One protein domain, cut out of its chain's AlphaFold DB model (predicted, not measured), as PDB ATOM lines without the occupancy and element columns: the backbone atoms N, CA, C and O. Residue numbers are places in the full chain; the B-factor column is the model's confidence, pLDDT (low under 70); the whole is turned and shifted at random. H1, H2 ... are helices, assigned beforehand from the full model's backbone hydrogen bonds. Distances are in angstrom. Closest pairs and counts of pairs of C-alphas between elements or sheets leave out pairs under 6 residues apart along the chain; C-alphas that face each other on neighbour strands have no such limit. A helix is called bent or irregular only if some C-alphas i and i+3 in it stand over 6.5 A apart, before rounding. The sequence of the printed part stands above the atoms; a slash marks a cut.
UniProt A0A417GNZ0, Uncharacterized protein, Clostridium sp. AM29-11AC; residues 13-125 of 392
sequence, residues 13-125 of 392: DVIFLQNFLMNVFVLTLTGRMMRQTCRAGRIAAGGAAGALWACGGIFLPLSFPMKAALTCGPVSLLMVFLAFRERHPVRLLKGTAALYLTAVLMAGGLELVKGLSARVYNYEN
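Overview. This is residues 13 to 125 of the 392 residues of an uncharacterized protein of Clostridium sp. AM29-11AC (UniProt A0A417GNZ0). A long helix, H4, crosses one side of a cluster of three helical parts, H1, H2 and the second arm of H3, packing on H1 and H3b with its first half, and beyond them it sticks out as an arm with residues 108 to 114 and with residues 116 to 122, of which 116 to 120 belong to H4. In the cluster H2 and the bent H3 run opposite ways, side by side along H3b, while H1 crosses H2 at a steep tilt; the tip between H2 and H3, residues 59 to 66, sticks out too. The printed part has 113 residues with four named helices, in the order H1, H2, H3, H4, and no named strand; the class is all helix. It is only just compact, close to loose, with a radius of gyration of the C-alphas of 15.5 A, and spans 51 by 37 by 25 A.

Along the chain. H4, residues 89 to 120, is 46.4 A long, from C-alpha 89 at (-64.932, 1.363, 89.840) to C-alpha 120 at (-29.422, -11.872, 63.012). H1, residues 13 to 33, is 29.9 A long and begins with C-alpha 13 at (-51.825, 10.381, 60.453). H2, residues 40 to 59, measures 29.4 A. H3, residues 64 to 84, was assigned as one helix by its hydrogen bonds but is bent, with C-alphas 72 and 75 6.9 A apart. Its arms are H3a, residues 64 to 72, 12.0 A, and H3b, residues 75 to 84, 14.4 A.

Arrangement. The helix packing is mostly crossed, with helices that touch standing mostly at large angles. H4 touches H1 with residues 95 to 106 alone, opposite ways at a steep tilt of 64 degrees; the closest C-alphas are those of Thr 30 and Leu 99, 5.6 A apart. H4 touches H3b with residues 92 to 99 alone, about perpendicular at 77 degrees; C-alphas Leu 77 and Thr 96 are closest, at 6.1 A. H2 touches H3b, opposite ways at a shallow tilt of 12 degrees, with C-alphas Gly 46 and Met 79 closest at 4.1 A. H1 touches H2, opposite ways at a steep tilt of 46 degrees, with C-alphas Asn 23 and Gly 47 closest at 4.7 A. H2 and H3a are close but not clearly touching: the closest C-alphas, Gly 57 and Lys 67, are 7.4 A apart. H2 and H4 are apart. Every O i to N i+4 pair is within hydrogen-bond range in H1, H3a, H3b and H4; in H2, 14 of 16 are.

Size, cuts and confidence. The C-alphas farthest apart, those of His 88 and Asn 125, are 52.0 A apart. The printed part has no cut and no long link. The mean pLDDT of the printed part is 91.4; residues 122 to 125 are under 70.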
ATOM      1  N   ASP A  13     -51.043  11.477  61.021       91.00
ATOM      2  CA  ASP A  13     -51.825  10.381  60.453       91.00
ATOM      3  C   ASP A  13     -51.178   9.011  60.716       91.00
ATOM      4  O   ASP A  13     -51.834   8.102  61.229       91.00
ATOM      5  N   VAL A  14     -49.871   8.882  60.461       88.69
ATOM      6  CA  VAL A  14     -49.100   7.656  60.725       88.69
ATOM      7  C   VAL A  14     -49.018   7.382  62.229       88.69
ATOM      8  O   VAL A  14     -49.249   6.254  62.666       88.69
ATOM      9  N   ILE A  15     -48.752   8.415  63.039       89.50
ATOM     10  CA  ILE A  15     -48.713   8.307  64.506       89.50
ATOM     11  C   ILE A  15     -50.083   7.894  65.054       89.50
ATOM     12  O   ILE A  15     -50.155   7.002  65.904       89.50
ATOM     13  N   PHE A  16     -51.168   8.496  64.563       94.31
ATOM     14  CA  PHE A  16     -52.531   8.148  64.952       94.31
ATOM     15  C   PHE A  16     -52.844   6.695  64.603       94.31
ATOM     16  O   PHE A  16     -53.233   5.935  65.488       94.31
ATOM     17  N   LEU A  17     -52.631   6.287  63.348       93.25
ATOM     18  CA  LEU A  17     -52.931   4.936  62.875       93.25
ATOM     19  C   LEU A  17     -52.131   3.877  63.645       93.25
ATOM     20  O   LEU A  17     -52.697   2.878  64.090       93.25
ATOM     21  N   GLN A  18     -50.837   4.112  63.868       88.94
ATOM     22  CA  GLN A  18     -49.989   3.201  64.630       88.94
ATOM     23  C   GLN A  18     -50.465   3.071  66.084       88.94
ATOM     24  O   GLN A  18     -50.658   1.953  66.563       88.94
ATOM     25  N   ASN A  19     -50.704   4.185  66.787       93.38
ATOM     26  CA  ASN A  19     -51.190   4.141  68.170       93.38
ATOM     27  C   ASN A  19     -52.596   3.532  68.262       93.38
ATOM     28  O   ASN A  19     -52.871   2.765  69.182       93.38
ATOM     29  N   PHE A  20     -53.474   3.811  67.297       96.44
ATOM     30  CA  PHE A  20     -54.808   3.221  67.209       96.44
ATOM     31  C   PHE A  20     -54.729   1.696  67.124       96.44
ATOM     32  O   PHE A  20     -55.332   1.007  67.947       96.44
ATOM     33  N   LEU A  21     -53.936   1.162  66.191       94.25
ATOM     34  CA  LEU A  21     -53.798  -0.282  65.992       94.25
ATOM     35  C   LEU A  21     -53.118  -0.971  67.185       94.25
ATOM     36  O   LEU A  21     -53.598  -2.012  67.633       94.25
ATOM     37  N   MET A  22     -52.073  -0.369  67.769       93.19
ATOM     38  CA  MET A  22     -51.447  -0.898  68.991       93.19
ATOM     39  C   MET A  22     -52.435  -0.942  70.162       93.19
ATOM     40  O   MET A  22     -52.551  -1.967  70.837       93.19
ATOM     41  N   ASN A  23     -53.208   0.126  70.374       96.50
ATOM     42  CA  ASN A  23     -54.220   0.161  71.426       96.50
ATOM     43  C   ASN A  23     -55.358  -0.840  71.164       96.50
ATOM     44  O   ASN A  23     -55.848  -1.450  72.112       96.50
ATOM     45  N   VAL A  24     -55.752  -1.069  69.905       97.31
ATOM     46  CA  VAL A  24     -56.722  -2.113  69.528       97.31
ATOM     47  C   VAL A  24     -56.190  -3.513  69.854       97.31
ATOM     48  O   VAL A  24     -56.935  -4.310  70.432       97.31
ATOM     49  N   PHE A  25     -54.921  -3.821  69.561       96.31
ATOM     50  CA  PHE A  25     -54.299  -5.097  69.942       96.31
ATOM     51  C   PHE A  25     -54.261  -5.275  71.465       96.31
ATOM     52  O   PHE A  25     -54.753  -6.285  71.976       96.31
ATOM     53  N   VAL A  26     -53.769  -4.274  72.205       96.69
ATOM     54  CA  VAL A  26     -53.697  -4.310  73.677       96.69
ATOM     55  C   VAL A  26     -55.092  -4.462  74.296       96.69
ATOM     56  O   VAL A  26     -55.293  -5.341  75.133       96.69
ATOM     57  N   LEU A  27     -56.090  -3.680  73.871       97.00
ATOM     58  CA  LEU A  27     -57.462  -3.772  74.390       97.00
ATOM     59  C   LEU A  27     -58.137  -5.105  74.040       97.00
ATOM     60  O   LEU A  27     -58.823  -5.678  74.888       97.00
ATOM     61  N   THR A  28     -57.925  -5.635  72.832       96.69
ATOM     62  CA  THR A  28     -58.457  -6.952  72.434       96.69
ATOM     63  C   THR A  28     -57.861  -8.060  73.293       96.69
ATOM     64  O   THR A  28     -58.593  -8.905  73.813       96.69
ATOM     65  N   LEU A  29     -56.541  -8.045  73.490       95.00
ATOM     66  CA  LEU A  29     -55.835  -9.039  74.290       95.00
ATOM     67  C   LEU A  29     -56.206  -8.934  75.781       95.00
ATOM     68  O   LEU A  29     -56.535  -9.948  76.394       95.00
ATOM     69  N   THR A  30     -56.310  -7.715  76.323       95.81
ATOM     70  CA  THR A  30     -56.834  -7.442  77.678       95.81
ATOM     71  C   THR A  30     -58.244  -8.012  77.842       95.81
ATOM     72  O   THR A  30     -58.543  -8.686  78.829       95.81
ATOM     73  N   GLY A  31     -59.111  -7.793  76.849       94.00
ATOM     74  CA  GLY A  31     -60.474  -8.314  76.826       94.00
ATOM     75  C   GLY A  31     -60.524  -9.841  76.805       94.00
ATOM     76  O   GLY A  31     -61.263 -10.436  77.594       94.00
ATOM     77  N   ARG A  32     -59.683 -10.493  75.984       91.81
ATOM     78  CA  ARG A  32     -59.531 -11.958  75.999       91.81
ATOM     79  C   ARG A  32     -59.045 -12.440  77.364       91.81
ATOM     80  O   ARG A  32     -59.664 -13.357  77.901       91.81
ATOM     81  N   MET A  33     -57.990 -11.854  77.936       89.50
ATOM     82  CA  MET A  33     -57.450 -12.226  79.256       89.50
ATOM     83  C   MET A  33     -58.503 -12.097  80.364       89.50
ATOM     84  O   MET A  33     -58.637 -12.993  81.195       89.50
ATOM     85  N   MET A  34     -59.305 -11.029  80.340       89.44
ATOM     86  CA  MET A  34     -60.351 -10.765  81.332       89.44
ATOM     87  C   MET A  34     -61.688 -11.478  81.066       89.44
ATOM     88  O   MET A  34     -62.626 -11.282  81.835       89.44
ATOM     89  N   ARG A  35     -61.786 -12.311  80.016       85.75
ATOM     90  CA  ARG A  35     -63.029 -12.977  79.565       85.75
ATOM     91  C   ARG A  35     -64.187 -11.994  79.303       85.75
ATOM     92  O   ARG A  35     -65.352 -12.315  79.518       85.75
ATOM     93  N   GLN A  36     -63.861 -10.791  78.834       86.38
ATOM     94  CA  GLN A  36     -64.813  -9.715  78.549       86.38
ATOM     95  C   GLN A  36     -65.317  -9.753  77.099       86.38
ATOM     96  O   GLN A  36     -64.633 -10.218  76.183       86.38
ATOM     97  N   THR A  37     -66.519  -9.219  76.862       84.62
ATOM     98  CA  THR A  37     -67.136  -9.222  75.524       84.62
ATOM     99  C   THR A  37     -66.460  -8.213  74.584       84.62
ATOM    100  O   THR A  37     -66.691  -7.005  74.646       84.62
ATOM    101  N   CYS A  38     -65.628  -8.690  73.663       84.94
ATOM    102  CA  CYS A  38     -64.891  -7.833  72.732       84.94
ATOM    103  C   CYS A  38     -65.755  -7.486  71.504       84.94
ATOM    104  O   CYS A  38     -65.827  -8.258  70.554       84.94
ATOM    105  N   ARG A  39     -66.429  -6.325  71.511       92.38
ATOM    106  CA  ARG A  39     -67.149  -5.799  70.329       92.38
ATOM    107  C   ARG A  39     -66.240  -4.839  69.567       92.38
ATOM    108  O   ARG A  39     -65.823  -3.843  70.156       92.38
ATOM    109  N   ALA A  40     -65.995  -5.090  68.279       92.69
ATOM    110  CA  ALA A  40     -65.031  -4.345  67.459       92.69
ATOM    111  C   ALA A  40     -65.167  -2.813  67.579       92.69
ATOM    112  O   ALA A  40     -64.203  -2.149  67.941       92.69
ATOM    113  N   GLY A  41     -66.374  -2.257  67.408       94.44
ATOM    114  CA  GLY A  41     -66.605  -0.809  67.530       94.44
ATOM    115  C   GLY A  41     -66.303  -0.218  68.918       94.44
ATOM    116  O   GLY A  41     -65.865   0.924  69.013       94.44
ATOM    117  N   ARG A  42     -66.463  -0.992  70.005       95.50
ATOM    118  CA  ARG A  42     -66.089  -0.548  71.363       95.50
ATOM    119  C   ARG A  42     -64.575  -0.544  71.559       95.50
ATOM    120  O   ARG A  42     -64.030   0.411  72.103       95.50
ATOM    121  N   ILE A  43     -63.905  -1.600  71.092       97.56
ATOM    122  CA  ILE A  43     -62.441  -1.696  71.116       97.56
ATOM    123  C   ILE A  43     -61.827  -0.565  70.280       97.56
ATOM    124  O   ILE A  43     -60.908   0.096  70.748       97.56
ATOM    125  N   ALA A  44     -62.382  -0.283  69.097       97.69
ATOM    126  CA  ALA A  44     -61.979   0.838  68.254       97.69
ATOM    127  C   ALA A  44     -62.174   2.194  68.958       97.69
ATOM    128  O   ALA A  44     -61.258   3.006  68.949       97.69
ATOM    129  N   ALA A  45     -63.305   2.429  69.634       97.81
ATOM    130  CA  ALA A  45     -63.517   3.662  70.400       97.81
ATOM    131  C   ALA A  45     -62.475   3.849  71.524       97.81
ATOM    132  O   ALA A  45     -61.924   4.938  71.681       97.81
ATOM    133  N   GLY A  46     -62.149   2.781  72.263       97.38
ATOM    134  CA  GLY A  46     -61.059   2.803  73.244       97.38
ATOM    135  C   GLY A  46     -59.687   3.034  72.596       97.38
ATOM    136  O   GLY A  46     -58.908   3.854  73.074       97.38
ATOM    137  N   GLY A  47     -59.405   2.376  71.469       97.81
ATOM    138  CA  GLY A  47     -58.159   2.542  70.721       97.81
ATOM    139  C   GLY A  47     -57.960   3.961  70.187       97.81
ATOM    140  O   GLY A  47     -56.866   4.517  70.296       97.81
ATOM    141  N   ALA A  48     -59.038   4.573  69.690       98.06
ATOM    142  CA  ALA A  48     -59.069   5.954  69.227       98.06
ATOM    143  C   ALA A  48     -58.834   6.947  70.370       98.06
ATOM    144  O   ALA A  48     -58.049   7.871  70.194       98.06
ATOM    145  N   ALA A  49     -59.423   6.742  71.553       98.00
ATOM    146  CA  ALA A  49     -59.166   7.603  72.711       98.00
ATOM    147  C   ALA A  49     -57.672   7.633  73.094       98.00
ATOM    148  O   ALA A  49     -57.108   8.708  73.303       98.00
ATOM    149  N   GLY A  50     -57.006   6.471  73.103       97.19
ATOM    150  CA  GLY A  50     -55.559   6.389  73.331       97.19
ATOM    151  C   GLY A  50     -54.723   7.006  72.200       97.19
ATOM    152  O   GLY A  50     -53.726   7.674  72.467       97.19
ATOM    153  N   ALA A  51     -55.136   6.843  70.939       97.06
ATOM    154  CA  ALA A  51     -54.448   7.422  69.781       97.06
ATOM    155  C   ALA A  51     -54.570   8.956  69.714       97.06
ATOM    156  O   ALA A  51     -53.586   9.644  69.441       97.06
ATOM    157  N   LEU A  52     -55.752   9.499  70.025       96.94
ATOM    158  CA  LEU A  52     -55.987  10.939  70.156       96.94
ATOM    159  C   LEU A  52     -55.143  11.534  71.286       96.94
ATOM    160  O   LEU A  52     -54.542  12.590  71.097       96.94
ATOM    161  N   TRP A  53     -55.036  10.845  72.428       96.50
ATOM    162  CA  TRP A  53     -54.142  11.260  73.509       96.50
ATOM    163  C   TRP A  53     -52.670  11.261  73.079       96.50
ATOM    164  O   TRP A  53     -51.967  12.235  73.339       96.50
ATOM    165  N   ALA A  54     -52.212  10.224  72.370       93.69
ATOM    166  CA  ALA A  54     -50.842  10.158  71.857       93.69
ATOM    167  C   ALA A  54     -50.516  11.312  70.889       93.69
ATOM    168  O   ALA A  54     -49.426  11.874  70.959       93.69
ATOM    169  N   CYS A  55     -51.462  11.708  70.031       94.00
ATOM    170  CA  CYS A  55     -51.282  12.825  69.099       94.00
ATOM    171  C   CYS A  55     -51.369  14.192  69.803       94.00
ATOM    172  O   CYS A  55     -50.479  15.026  69.657       94.00
ATOM    173  N   GLY A  56     -52.414  14.427  70.603       92.19
ATOM    174  CA  GLY A  56     -52.617  15.695  71.314       92.19
ATOM    175  C   GLY A  56     -51.559  15.958  72.390       92.19
ATOM    176  O   GLY A  56     -51.108  17.090  72.567       92.19
ATOM    177  N   GLY A  57     -51.090  14.904  73.064       89.38
ATOM    178  CA  GLY A  57     -50.061  14.965  74.104       89.38
ATOM    179  C   GLY A  57     -48.699  15.479  73.626       89.38
ATOM    180  O   GLY A  57     -47.892  15.894  74.461       89.38
ATOM    181  N   ILE A  58     -48.446  15.506  72.311       89.06
ATOM    182  CA  ILE A  58     -47.268  16.144  71.700       89.06
ATOM    183  C   ILE A  58     -47.343  17.667  71.880       89.06
ATOM    184  O   ILE A  58     -46.380  18.280  72.335       89.06
ATOM    185  N   PHE A  59     -48.502  18.262  71.588       90.50
ATOM    186  CA  PHE A  59     -48.711  19.715  71.580       90.50
ATOM    187  C   PHE A  59     -48.996  20.307  72.964       90.50
ATOM    188  O   PHE A  59     -48.793  21.500  73.175       90.50
ATOM    189  N   LEU A  60     -49.453  19.496  73.922       91.12
ATOM    190  CA  LEU A  60     -49.743  19.955  75.282       91.12
ATOM    191  C   LEU A  60     -48.439  20.238  76.071       91.12
ATOM    192  O   LEU A  60     -47.675  19.297  76.322       91.12
ATOM    193  N   PRO A  61     -48.186  21.477  76.548       91.62
ATOM    194  CA  PRO A  61     -46.967  21.856  77.277       91.62
ATOM    195  C   PRO A  61     -47.035  21.473  78.769       91.62
ATOM    196  O   PRO A  61     -46.782  22.276  79.662       91.62
ATOM    197  N   LEU A  62     -47.419  20.228  79.053       91.69
ATOM    198  CA  LEU A  62     -47.499  19.682  80.408       91.69
ATOM    199  C   LEU A  62     -46.145  19.105  80.852       91.69
ATOM    200  O   LEU A  62     -45.402  18.552  80.039       91.69
ATOM    201  N   SER A  63     -45.850  19.160  82.152       94.12
ATOM    202  CA  SER A  63     -44.669  18.499  82.718       94.12
ATOM    203  C   SER A  63     -44.746  16.974  82.548       94.12
ATOM    204  O   SER A  63     -45.833  16.391  82.550       94.12
ATOM    205  N   PHE A  64     -43.592  16.306  82.429       92.38
ATOM    206  CA  PHE A  64     -43.518  14.843  82.306       92.38
ATOM    207  C   PHE A  64     -44.357  14.077  83.354       92.38
ATOM    208  O   PHE A  64     -45.175  13.257  82.934       92.38
ATOM    209  N   PRO A  65     -44.257  14.343  84.679       94.38
ATOM    210  CA  PRO A  65     -45.072  13.630  85.666       94.38
ATOM    211  C   PRO A  65     -46.578  13.869  85.485       94.38
ATOM    212  O   PRO A  65     -47.364  12.951  85.698       94.38
ATOM    213  N   MET A  66     -46.997  15.054  85.026       93.81
ATOM    214  CA  MET A  66     -48.407  15.334  84.740       93.81
ATOM    215  C   MET A  66     -48.897  14.592  83.487       93.81
ATOM    216  O   MET A  66     -49.981  14.008  83.514       93.81
ATOM    217  N   LYS A  67     -48.093  14.522  82.413       92.69
ATOM    218  CA  LYS A  67     -48.403  13.679  81.238       92.69
ATOM    219  C   LYS A  67     -48.501  12.202  81.621       92.69
ATOM    220  O   LYS A  67     -49.436  11.522  81.195       92.69
ATOM    221  N   ALA A  68     -47.574  11.716  82.449       91.69
ATOM    222  CA  ALA A  68     -47.590  10.352  82.961       91.69
ATOM    223  C   ALA A  68     -48.855  10.083  83.790       91.69
ATOM    224  O   ALA A  68     -49.573   9.138  83.487       91.69
ATOM    225  N   ALA A  69     -49.205  10.944  84.752       94.81
ATOM    226  CA  ALA A  69     -50.407  10.788  85.575       94.81
ATOM    227  C   ALA A  69     -51.709  10.764  84.748       94.81
ATOM    228  O   ALA A  69     -52.570   9.912  84.976       94.81
ATOM    229  N   LEU A  70     -51.840  11.644  83.747       95.31
ATOM    230  CA  LEU A  70     -53.005  11.677  82.852       95.31
ATOM    231  C   LEU A  70     -53.115  10.407  81.991       95.31
ATOM    232  O   LEU A  70     -54.207   9.854  81.844       95.31
ATOM    233  N   THR A  71     -51.982   9.909  81.485       93.88
ATOM    234  CA  THR A  71     -51.909   8.645  80.730       93.88
ATOM    235  C   THR A  71     -52.254   7.443  81.617       93.88
ATOM    236  O   THR A  71     -53.065   6.595  81.231       93.88
ATOM    237  N   CYS A  72     -51.656   7.388  82.812       92.50
ATOM    238  CA  CYS A  72     -51.739   6.270  83.752       92.50
ATOM    239  C   CYS A  72     -53.093   6.156  84.477       92.50
ATOM    240  O   CYS A  72     -53.464   5.079  84.936       92.50
ATOM    241  N   GLY A  73     -53.827   7.262  84.610       94.19
ATOM    242  CA  GLY A  73     -55.159   7.286  85.212       94.19
ATOM    243  C   GLY A  73     -56.249   7.580  84.177       94.19
ATOM    244  O   GLY A  73     -56.731   6.645  83.533       94.19
ATOM    245  N   PRO A  74     -56.673   8.851  84.015       95.75
ATOM    246  CA  PRO A  74     -57.847   9.236  83.226       95.75
ATOM    247  C   PRO A  74     -57.940   8.631  81.822       95.75
ATOM    248  O   PRO A  74     -58.996   8.111  81.462       95.75
ATOM    249  N   VAL A  75     -56.858   8.663  81.035       96.88
ATOM    250  CA  VAL A  75     -56.883   8.180  79.643       96.88
ATOM    251  C   VAL A  75     -57.099   6.673  79.601       96.88
ATOM    252  O   VAL A  75     -57.994   6.198  78.908       96.88
ATOM    253  N   SER A  76     -56.336   5.907  80.377       96.56
ATOM    254  CA  SER A  76     -56.447   4.445  80.364       96.56
ATOM    255  C   SER A  76     -57.758   3.952  80.990       96.56
ATOM    256  O   SER A  76     -58.367   3.016  80.470       96.56
ATOM    257  N   LEU A  77     -58.266   4.639  82.022       96.69
ATOM    258  CA  LEU A  77     -59.619   4.416  82.550       96.69
ATOM    259  C   LEU A  77     -60.692   4.659  81.476       96.69
ATOM    260  O   LEU A  77     -61.600   3.840  81.329       96.69
ATOM    261  N   LEU A  78     -60.574   5.739  80.691       96.88
ATOM    262  CA  LEU A  78     -61.477   6.036  79.576       96.88
ATOM    263  C   LEU A  78     -61.402   4.962  78.479       96.88
ATOM    264  O   LEU A  78     -62.441   4.499  78.013       96.88
ATOM    265  N   MET A  79     -60.201   4.512  78.101       97.50
ATOM    266  CA  MET A  79     -60.014   3.441  77.113       97.50
ATOM    267  C   MET A  79     -60.716   2.142  77.539       97.50
ATOM    268  O   MET A  79     -61.465   1.555  76.755       97.50
ATOM    269  N   VAL A  80     -60.524   1.719  78.793       96.81
ATOM    270  CA  VAL A  80     -61.147   0.519  79.386       96.81
ATOM    271  C   VAL A  80     -62.668   0.680  79.502       96.81
ATOM    272  O   VAL A  80     -63.417  -0.247  79.178       96.81
ATOM    273  N   PHE A  81     -63.143   1.864  79.901       96.25
ATOM    274  CA  PHE A  81     -64.568   2.194  79.964       96.25
ATOM    275  C   PHE A  81     -65.243   2.117  78.586       96.25
ATOM    276  O   PHE A  81     -66.289   1.482  78.457       96.25
ATOM    277  N   LEU A  82     -64.639   2.695  77.543       96.62
ATOM    278  CA  LEU A  82     -65.171   2.643  76.176       96.62
ATOM    279  C   LEU A  82     -65.166   1.212  75.615       96.62
ATOM    280  O   LEU A  82     -66.165   0.773  75.040       96.62
ATOM    281  N   ALA A  83     -64.079   0.465  75.838       96.50
ATOM    282  CA  ALA A  83     -63.897  -0.901  75.350       96.50
ATOM    283  C   ALA A  83     -64.891  -1.911  75.949       96.50
ATOM    284  O   ALA A  83     -65.508  -2.696  75.217       96.50
ATOM    285  N   PHE A  84     -65.067  -1.897  77.275       94.75
ATOM    286  CA  PHE A  84     -65.825  -2.933  77.989       94.75
ATOM    287  C   PHE A  84     -67.176  -2.453  78.537       94.75
ATOM    288  O   PHE A  84     -68.065  -3.276  78.753       94.75
ATOM    289  N   ARG A  85     -67.386  -1.134  78.681       90.44
ATOM    290  CA  ARG A  85     -68.598  -0.510  79.256       90.44
ATOM    291  C   ARG A  85     -68.872  -0.922  80.713       90.44
ATOM    292  O   ARG A  85     -70.001  -0.831  81.193       90.44
ATOM    293  N   GLU A  86     -67.832  -1.341  81.430       86.12
ATOM    294  CA  GLU A  86     -67.888  -1.565  82.876       86.12
ATOM    295  C   GLU A  86     -68.107  -0.236  83.605       86.12
ATOM    296  O   GLU A  86     -67.422   0.745  83.340       86.12
ATOM    297  N   ARG A  87     -69.073  -0.193  84.529       86.38
ATOM    298  CA  ARG A  87     -69.384   1.009  85.329       86.38
ATOM    299  C   ARG A  87     -68.905   0.921  86.776       86.38
ATOM    300  O   ARG A  87     -68.919   1.917  87.486       86.38
ATOM    301  N   HIS A  88     -68.508  -0.267  87.229       92.06
ATOM    302  CA  HIS A  88     -68.112  -0.486  88.615       92.06
ATOM    303  C   HIS A  88     -66.631  -0.114  88.815       92.06
ATOM    304  O   HIS A  88     -65.783  -0.704  88.135       92.06
ATOM    305  N   PRO A  89     -66.279   0.792  89.750       90.44
ATOM    306  CA  PRO A  89     -64.932   1.363  89.840       90.44
ATOM    307  C   PRO A  89     -63.851   0.302  90.079       90.44
ATOM    308  O   PRO A  89     -62.829   0.304  89.401       90.44
ATOM    309  N   VAL A  90     -64.109  -0.690  90.940       92.25
ATOM    310  CA  VAL A  90     -63.166  -1.799  91.188       92.25
ATOM    311  C   VAL A  90     -62.939  -2.655  89.930       92.25
ATOM    312  O   VAL A  90     -61.835  -3.150  89.710       92.25
ATOM    313  N   ARG A  91     -63.955  -2.815  89.065       92.06
ATOM    314  CA  ARG A  91     -63.815  -3.585  87.815       92.06
ATOM    315  C   ARG A  91     -63.097  -2.779  86.734       92.06
ATOM    316  O   ARG A  91     -62.280  -3.352  86.021       92.06
ATOM    317  N   LEU A  92     -63.323  -1.465  86.671       93.12
ATOM    318  CA  LEU A  92     -62.548  -0.549  85.827       93.12
ATOM    319  C   LEU A  92     -61.071  -0.510  86.233       93.12
ATOM    320  O   LEU A  92     -60.205  -0.645  85.371       93.12
ATOM    321  N   LEU A  93     -60.767  -0.409  87.531       94.38
ATOM    322  CA  LEU A  93     -59.388  -0.423  88.024       94.38
ATOM    323  C   LEU A  93     -58.699  -1.764  87.730       94.38
ATOM    324  O   LEU A  93     -57.587  -1.776  87.209       94.38
ATOM    325  N   LYS A  94     -59.387  -2.895  87.951       94.19
ATOM    326  CA  LYS A  94     -58.884  -4.228  87.574       94.19
ATOM    327  C   LYS A  94     -58.643  -4.356  86.064       94.19
ATOM    328  O   LYS A  94     -57.616  -4.893  85.660       94.19
ATOM    329  N   GLY A  95     -59.551  -3.837  85.237       94.69
ATOM    330  CA  GLY A  95     -59.389  -3.789  83.781       94.69
ATOM    331  C   GLY A  95     -58.223  -2.902  83.333       94.69
ATOM    332  O   GLY A  95     -57.533  -3.243  82.381       94.69
ATOM    333  N   THR A  96     -57.952  -1.816  84.057       95.69
ATOM    334  CA  THR A  96     -56.830  -0.897  83.797       95.69
ATOM    335  C   THR A  96     -55.490  -1.506  84.222       95.69
ATOM    336  O   THR A  96     -54.519  -1.440  83.476       95.69
ATOM    337  N   ALA A  97     -55.439  -2.214  85.354       96.25
ATOM    338  CA  ALA A  97     -54.273  -3.014  85.730       96.25
ATOM    339  C   ALA A  97     -53.989  -4.131  84.703       96.25
ATOM    340  O   ALA A  97     -52.840  -4.343  84.312       96.25
ATOM    341  N   ALA A  98     -55.034  -4.802  84.203       96.00
ATOM    342  CA  ALA A  98     -54.910  -5.791  83.131       96.00
ATOM    343  C   ALA A  98     -54.458  -5.168  81.792       96.00
ATOM    344  O   ALA A  98     -53.703  -5.807  81.058       96.00
ATOM    345  N   LEU A  99     -54.859  -3.924  81.497       96.81
ATOM    346  CA  LEU A  99     -54.386  -3.162  80.336       96.81
ATOM    347  C   LEU A  99     -52.866  -2.962  80.392       96.81
ATOM    348  O   LEU A  99     -52.184  -3.264  79.415       96.81
ATOM    349  N   TYR A 100     -52.324  -2.521  81.534       96.56
ATOM    350  CA  TYR A 100     -50.873  -2.346  81.689       96.56
ATOM    351  C   TYR A 100     -50.109  -3.657  81.623       96.56
ATOM    352  O   TYR A 100     -49.091  -3.717  80.939       96.56
ATOM    353  N   LEU A 101     -50.610  -4.719  82.259       96.56
ATOM    354  CA  LEU A 101     -50.007  -6.046  82.136       96.56
ATOM    355  C   LEU A 101     -49.939  -6.482  80.663       96.56
ATOM    356  O   LEU A 101     -48.900  -6.942  80.195       96.56
ATOM    357  N   THR A 102     -51.017  -6.266  79.910       95.50
ATOM    358  CA  THR A 102     -51.070  -6.574  78.476       95.50
ATOM    359  C   THR A 102     -50.112  -5.702  77.658       95.50
ATOM    360  O   THR A 102     -49.436  -6.210  76.766       95.50
ATOM    361  N   ALA A 103     -50.008  -4.408  77.969       95.31
ATOM    362  CA  ALA A 103     -49.079  -3.492  77.313       95.31
ATOM    363  C   ALA A 103     -47.611  -3.878  77.568       95.31
ATOM    364  O   ALA A 103     -46.817  -3.877  76.631       95.31
ATOM    365  N   VAL A 104     -47.261  -4.274  78.797       95.81
ATOM    366  CA  VAL A 104     -45.920  -4.768  79.156       95.81
ATOM    367  C   VAL A 104     -45.598  -6.078  78.433       95.81
ATOM    368  O   VAL A 104     -44.504  -6.208  77.891       95.81
ATOM    369  N   LEU A 105     -46.544  -7.022  78.349       94.69
ATOM    370  CA  LEU A 105     -46.363  -8.273  77.597       94.69
ATOM    371  C   LEU A 105     -46.125  -8.014  76.098       94.69
ATOM    372  O   LEU A 105     -45.192  -8.567  75.516       94.69
ATOM    373  N   MET A 106     -46.927  -7.137  75.487       94.31
ATOM    374  CA  MET A 106     -46.762  -6.723  74.089       94.31
ATOM    375  C   MET A 106     -45.418  -6.017  73.852       94.31
ATOM    376  O   MET A 106     -44.722  -6.331  72.888       94.31
ATOM    377  N   ALA A 107     -45.030  -5.093  74.736       92.81
ATOM    378  CA  ALA A 107     -43.766  -4.367  74.641       92.81
ATOM    379  C   ALA A 107     -42.550  -5.290  74.816       92.81
ATOM    380  O   ALA A 107     -41.612  -5.203  74.029       92.81
ATOM    381  N   GLY A 108     -42.583  -6.211  75.785       93.00
ATOM    382  CA  GLY A 108     -41.516  -7.190  76.008       93.00
ATOM    383  C   GLY A 108     -41.340  -8.155  74.834       93.00
ATOM    384  O   GLY A 108     -40.215  -8.403  74.406       93.00
ATOM    385  N   GLY A 109     -42.443  -8.640  74.251       91.38
ATOM    386  CA  GLY A 109     -42.394  -9.449  73.027       91.38
ATOM    387  C   GLY A 109     -41.820  -8.676  71.835       91.38
ATOM    388  O   GLY A 109     -41.003  -9.207  71.086       91.38
ATOM    389  N   LEU A 110     -42.187  -7.400  71.685       90.50
ATOM    390  CA  LEU A 110     -41.658  -6.534  70.633       90.50
ATOM    391  C   LEU A 110     -40.157  -6.249  70.815       90.50
ATOM    392  O   LEU A 110     -39.414  -6.253  69.836       90.50
ATOM    393  N   GLU A 111     -39.698  -6.047  72.051       89.31
ATOM    394  CA  GLU A 111     -38.281  -5.835  72.365       89.31
ATOM    395  C   GLU A 111     -37.442  -7.097  72.123       89.31
ATOM    396  O   GLU A 111     -36.347  -7.010  71.567       89.31
ATOM    397  N   LEU A 112     -37.986  -8.282  72.426       89.94
ATOM    398  CA  LEU A 112     -37.364  -9.560  72.075       89.94
ATOM    399  C   LEU A 112     -37.176  -9.699  70.555       89.94
ATOM    400  O   LEU A 112     -36.093 -10.072  70.106       89.94
ATOM    401  N   VAL A 113     -38.192  -9.351  69.753       86.69
ATOM    402  CA  VAL A 113     -38.087  -9.377  68.282       86.69
ATOM    403  C   VAL A 113     -37.018  -8.401  67.781       86.69
ATOM    404  O   VAL A 113     -36.217  -8.776  66.923       86.69
ATOM    405  N   LYS A 114     -36.936  -7.182  68.339       85.00
ATOM    406  CA  LYS A 114     -35.854  -6.236  68.007       85.00
ATOM    407  C   LYS A 114     -34.481  -6.826  68.326       85.00
ATOM    408  O   LYS A 114     -33.632  -6.853  67.439       85.00
ATOM    409  N   GLY A 115     -34.277  -7.335  69.543       83.88
ATOM    410  CA  GLY A 115     -32.999  -7.907  69.981       83.88
ATOM    411  C   GLY A 115     -32.557  -9.105  69.135       83.88
ATOM    412  O   GLY A 115     -31.390  -9.203  68.760       83.88
ATOM    413  N   LEU A 116     -33.493  -9.980  68.751       83.75
ATOM    414  CA  LEU A 116     -33.219 -11.070  67.811       83.75
ATOM    415  C   LEU A 116     -32.853 -10.540  66.418       83.75
ATOM    416  O   LEU A 116     -31.862 -10.985  65.845       83.75
ATOM    417  N   SER A 117     -33.591  -9.556  65.890       78.81
ATOM    418  CA  SER A 117     -33.284  -8.965  64.580       78.81
ATOM    419  C   SER A 117     -31.911  -8.278  64.550       78.81
ATOM    420  O   SER A 117     -31.166  -8.454  63.590       78.81
ATOM    421  N   ALA A 118     -31.524  -7.576  65.620       77.75
ATOM    422  CA  ALA A 118     -30.229  -6.908  65.717       77.75
ATOM    423  C   ALA A 118     -29.058  -7.906  65.655       77.75
ATOM    424  O   ALA A 118     -28.078  -7.651  64.952       77.75
ATOM    425  N   ARG A 119     -29.208  -9.067  66.311       79.19
ATOM    426  CA  ARG A 119     -28.243 -10.180  66.278       79.19
ATOM    427  C   ARG A 119     -28.192 -10.887  64.923       79.19
ATOM    428  O   ARG A 119     -27.109 -11.162  64.428       79.19
ATOM    429  N   VAL A 120     -29.346 -11.167  64.309       75.00
ATOM    430  CA  VAL A 120     -29.422 -11.872  63.012       75.00
ATOM    431  C   VAL A 120     -28.858 -11.024  61.868       75.00
ATOM    432  O   VAL A 120     -28.139 -11.540  61.018       75.00
ATOM    433  N   TYR A 121     -29.149  -9.721  61.852       70.94
ATOM    434  CA  TYR A 121     -28.717  -8.810  60.787       70.94
ATOM    435  C   TYR A 121     -27.391  -8.083  61.084       70.94
ATOM    436  O   TYR A 121     -27.028  -7.175  60.339       70.94
ATOM    437  N   ASN A 122     -26.666  -8.457  62.152       64.38
ATOM    438  CA  ASN A 122     -25.423  -7.806  62.607       64.38
ATOM    439  C   ASN A 122     -25.525  -6.266  62.681       64.38
ATOM    440  O   ASN A 122     -24.617  -5.529  62.293       64.38
ATOM    441  N   TYR A 123     -26.664  -5.773  63.173       59.38
ATOM    442  CA  TYR A 123     -26.977  -4.341  63.222       59.38
ATOM    443  C   TYR A 123     -26.323  -3.624  64.413       59.38
ATOM    444  O   TYR A 123     -26.218  -2.396  64.436       59.38
ATOM    445  N   GLU A 124     -25.831  -4.393  65.387       56.75
ATOM    446  CA  GLU A 124     -24.956  -3.939  66.471       56.75
ATOM    447  C   GLU A 124     -23.527  -3.694  65.955       56.75
ATOM    448  O   GLU A 124     -22.554  -4.244  66.461       56.75
ATOM    449  N   ASN A 125     -23.391  -2.853  64.927       55.16
ATOM    450  CA  ASN A 125     -22.097  -2.395  64.442       55.16
ATOM    451  C   ASN A 125     -21.766  -1.048  65.126       55.16
ATOM    452  O   ASN A 125     -22.322  -0.013  64.734       55.16
TER     453      ASN A 125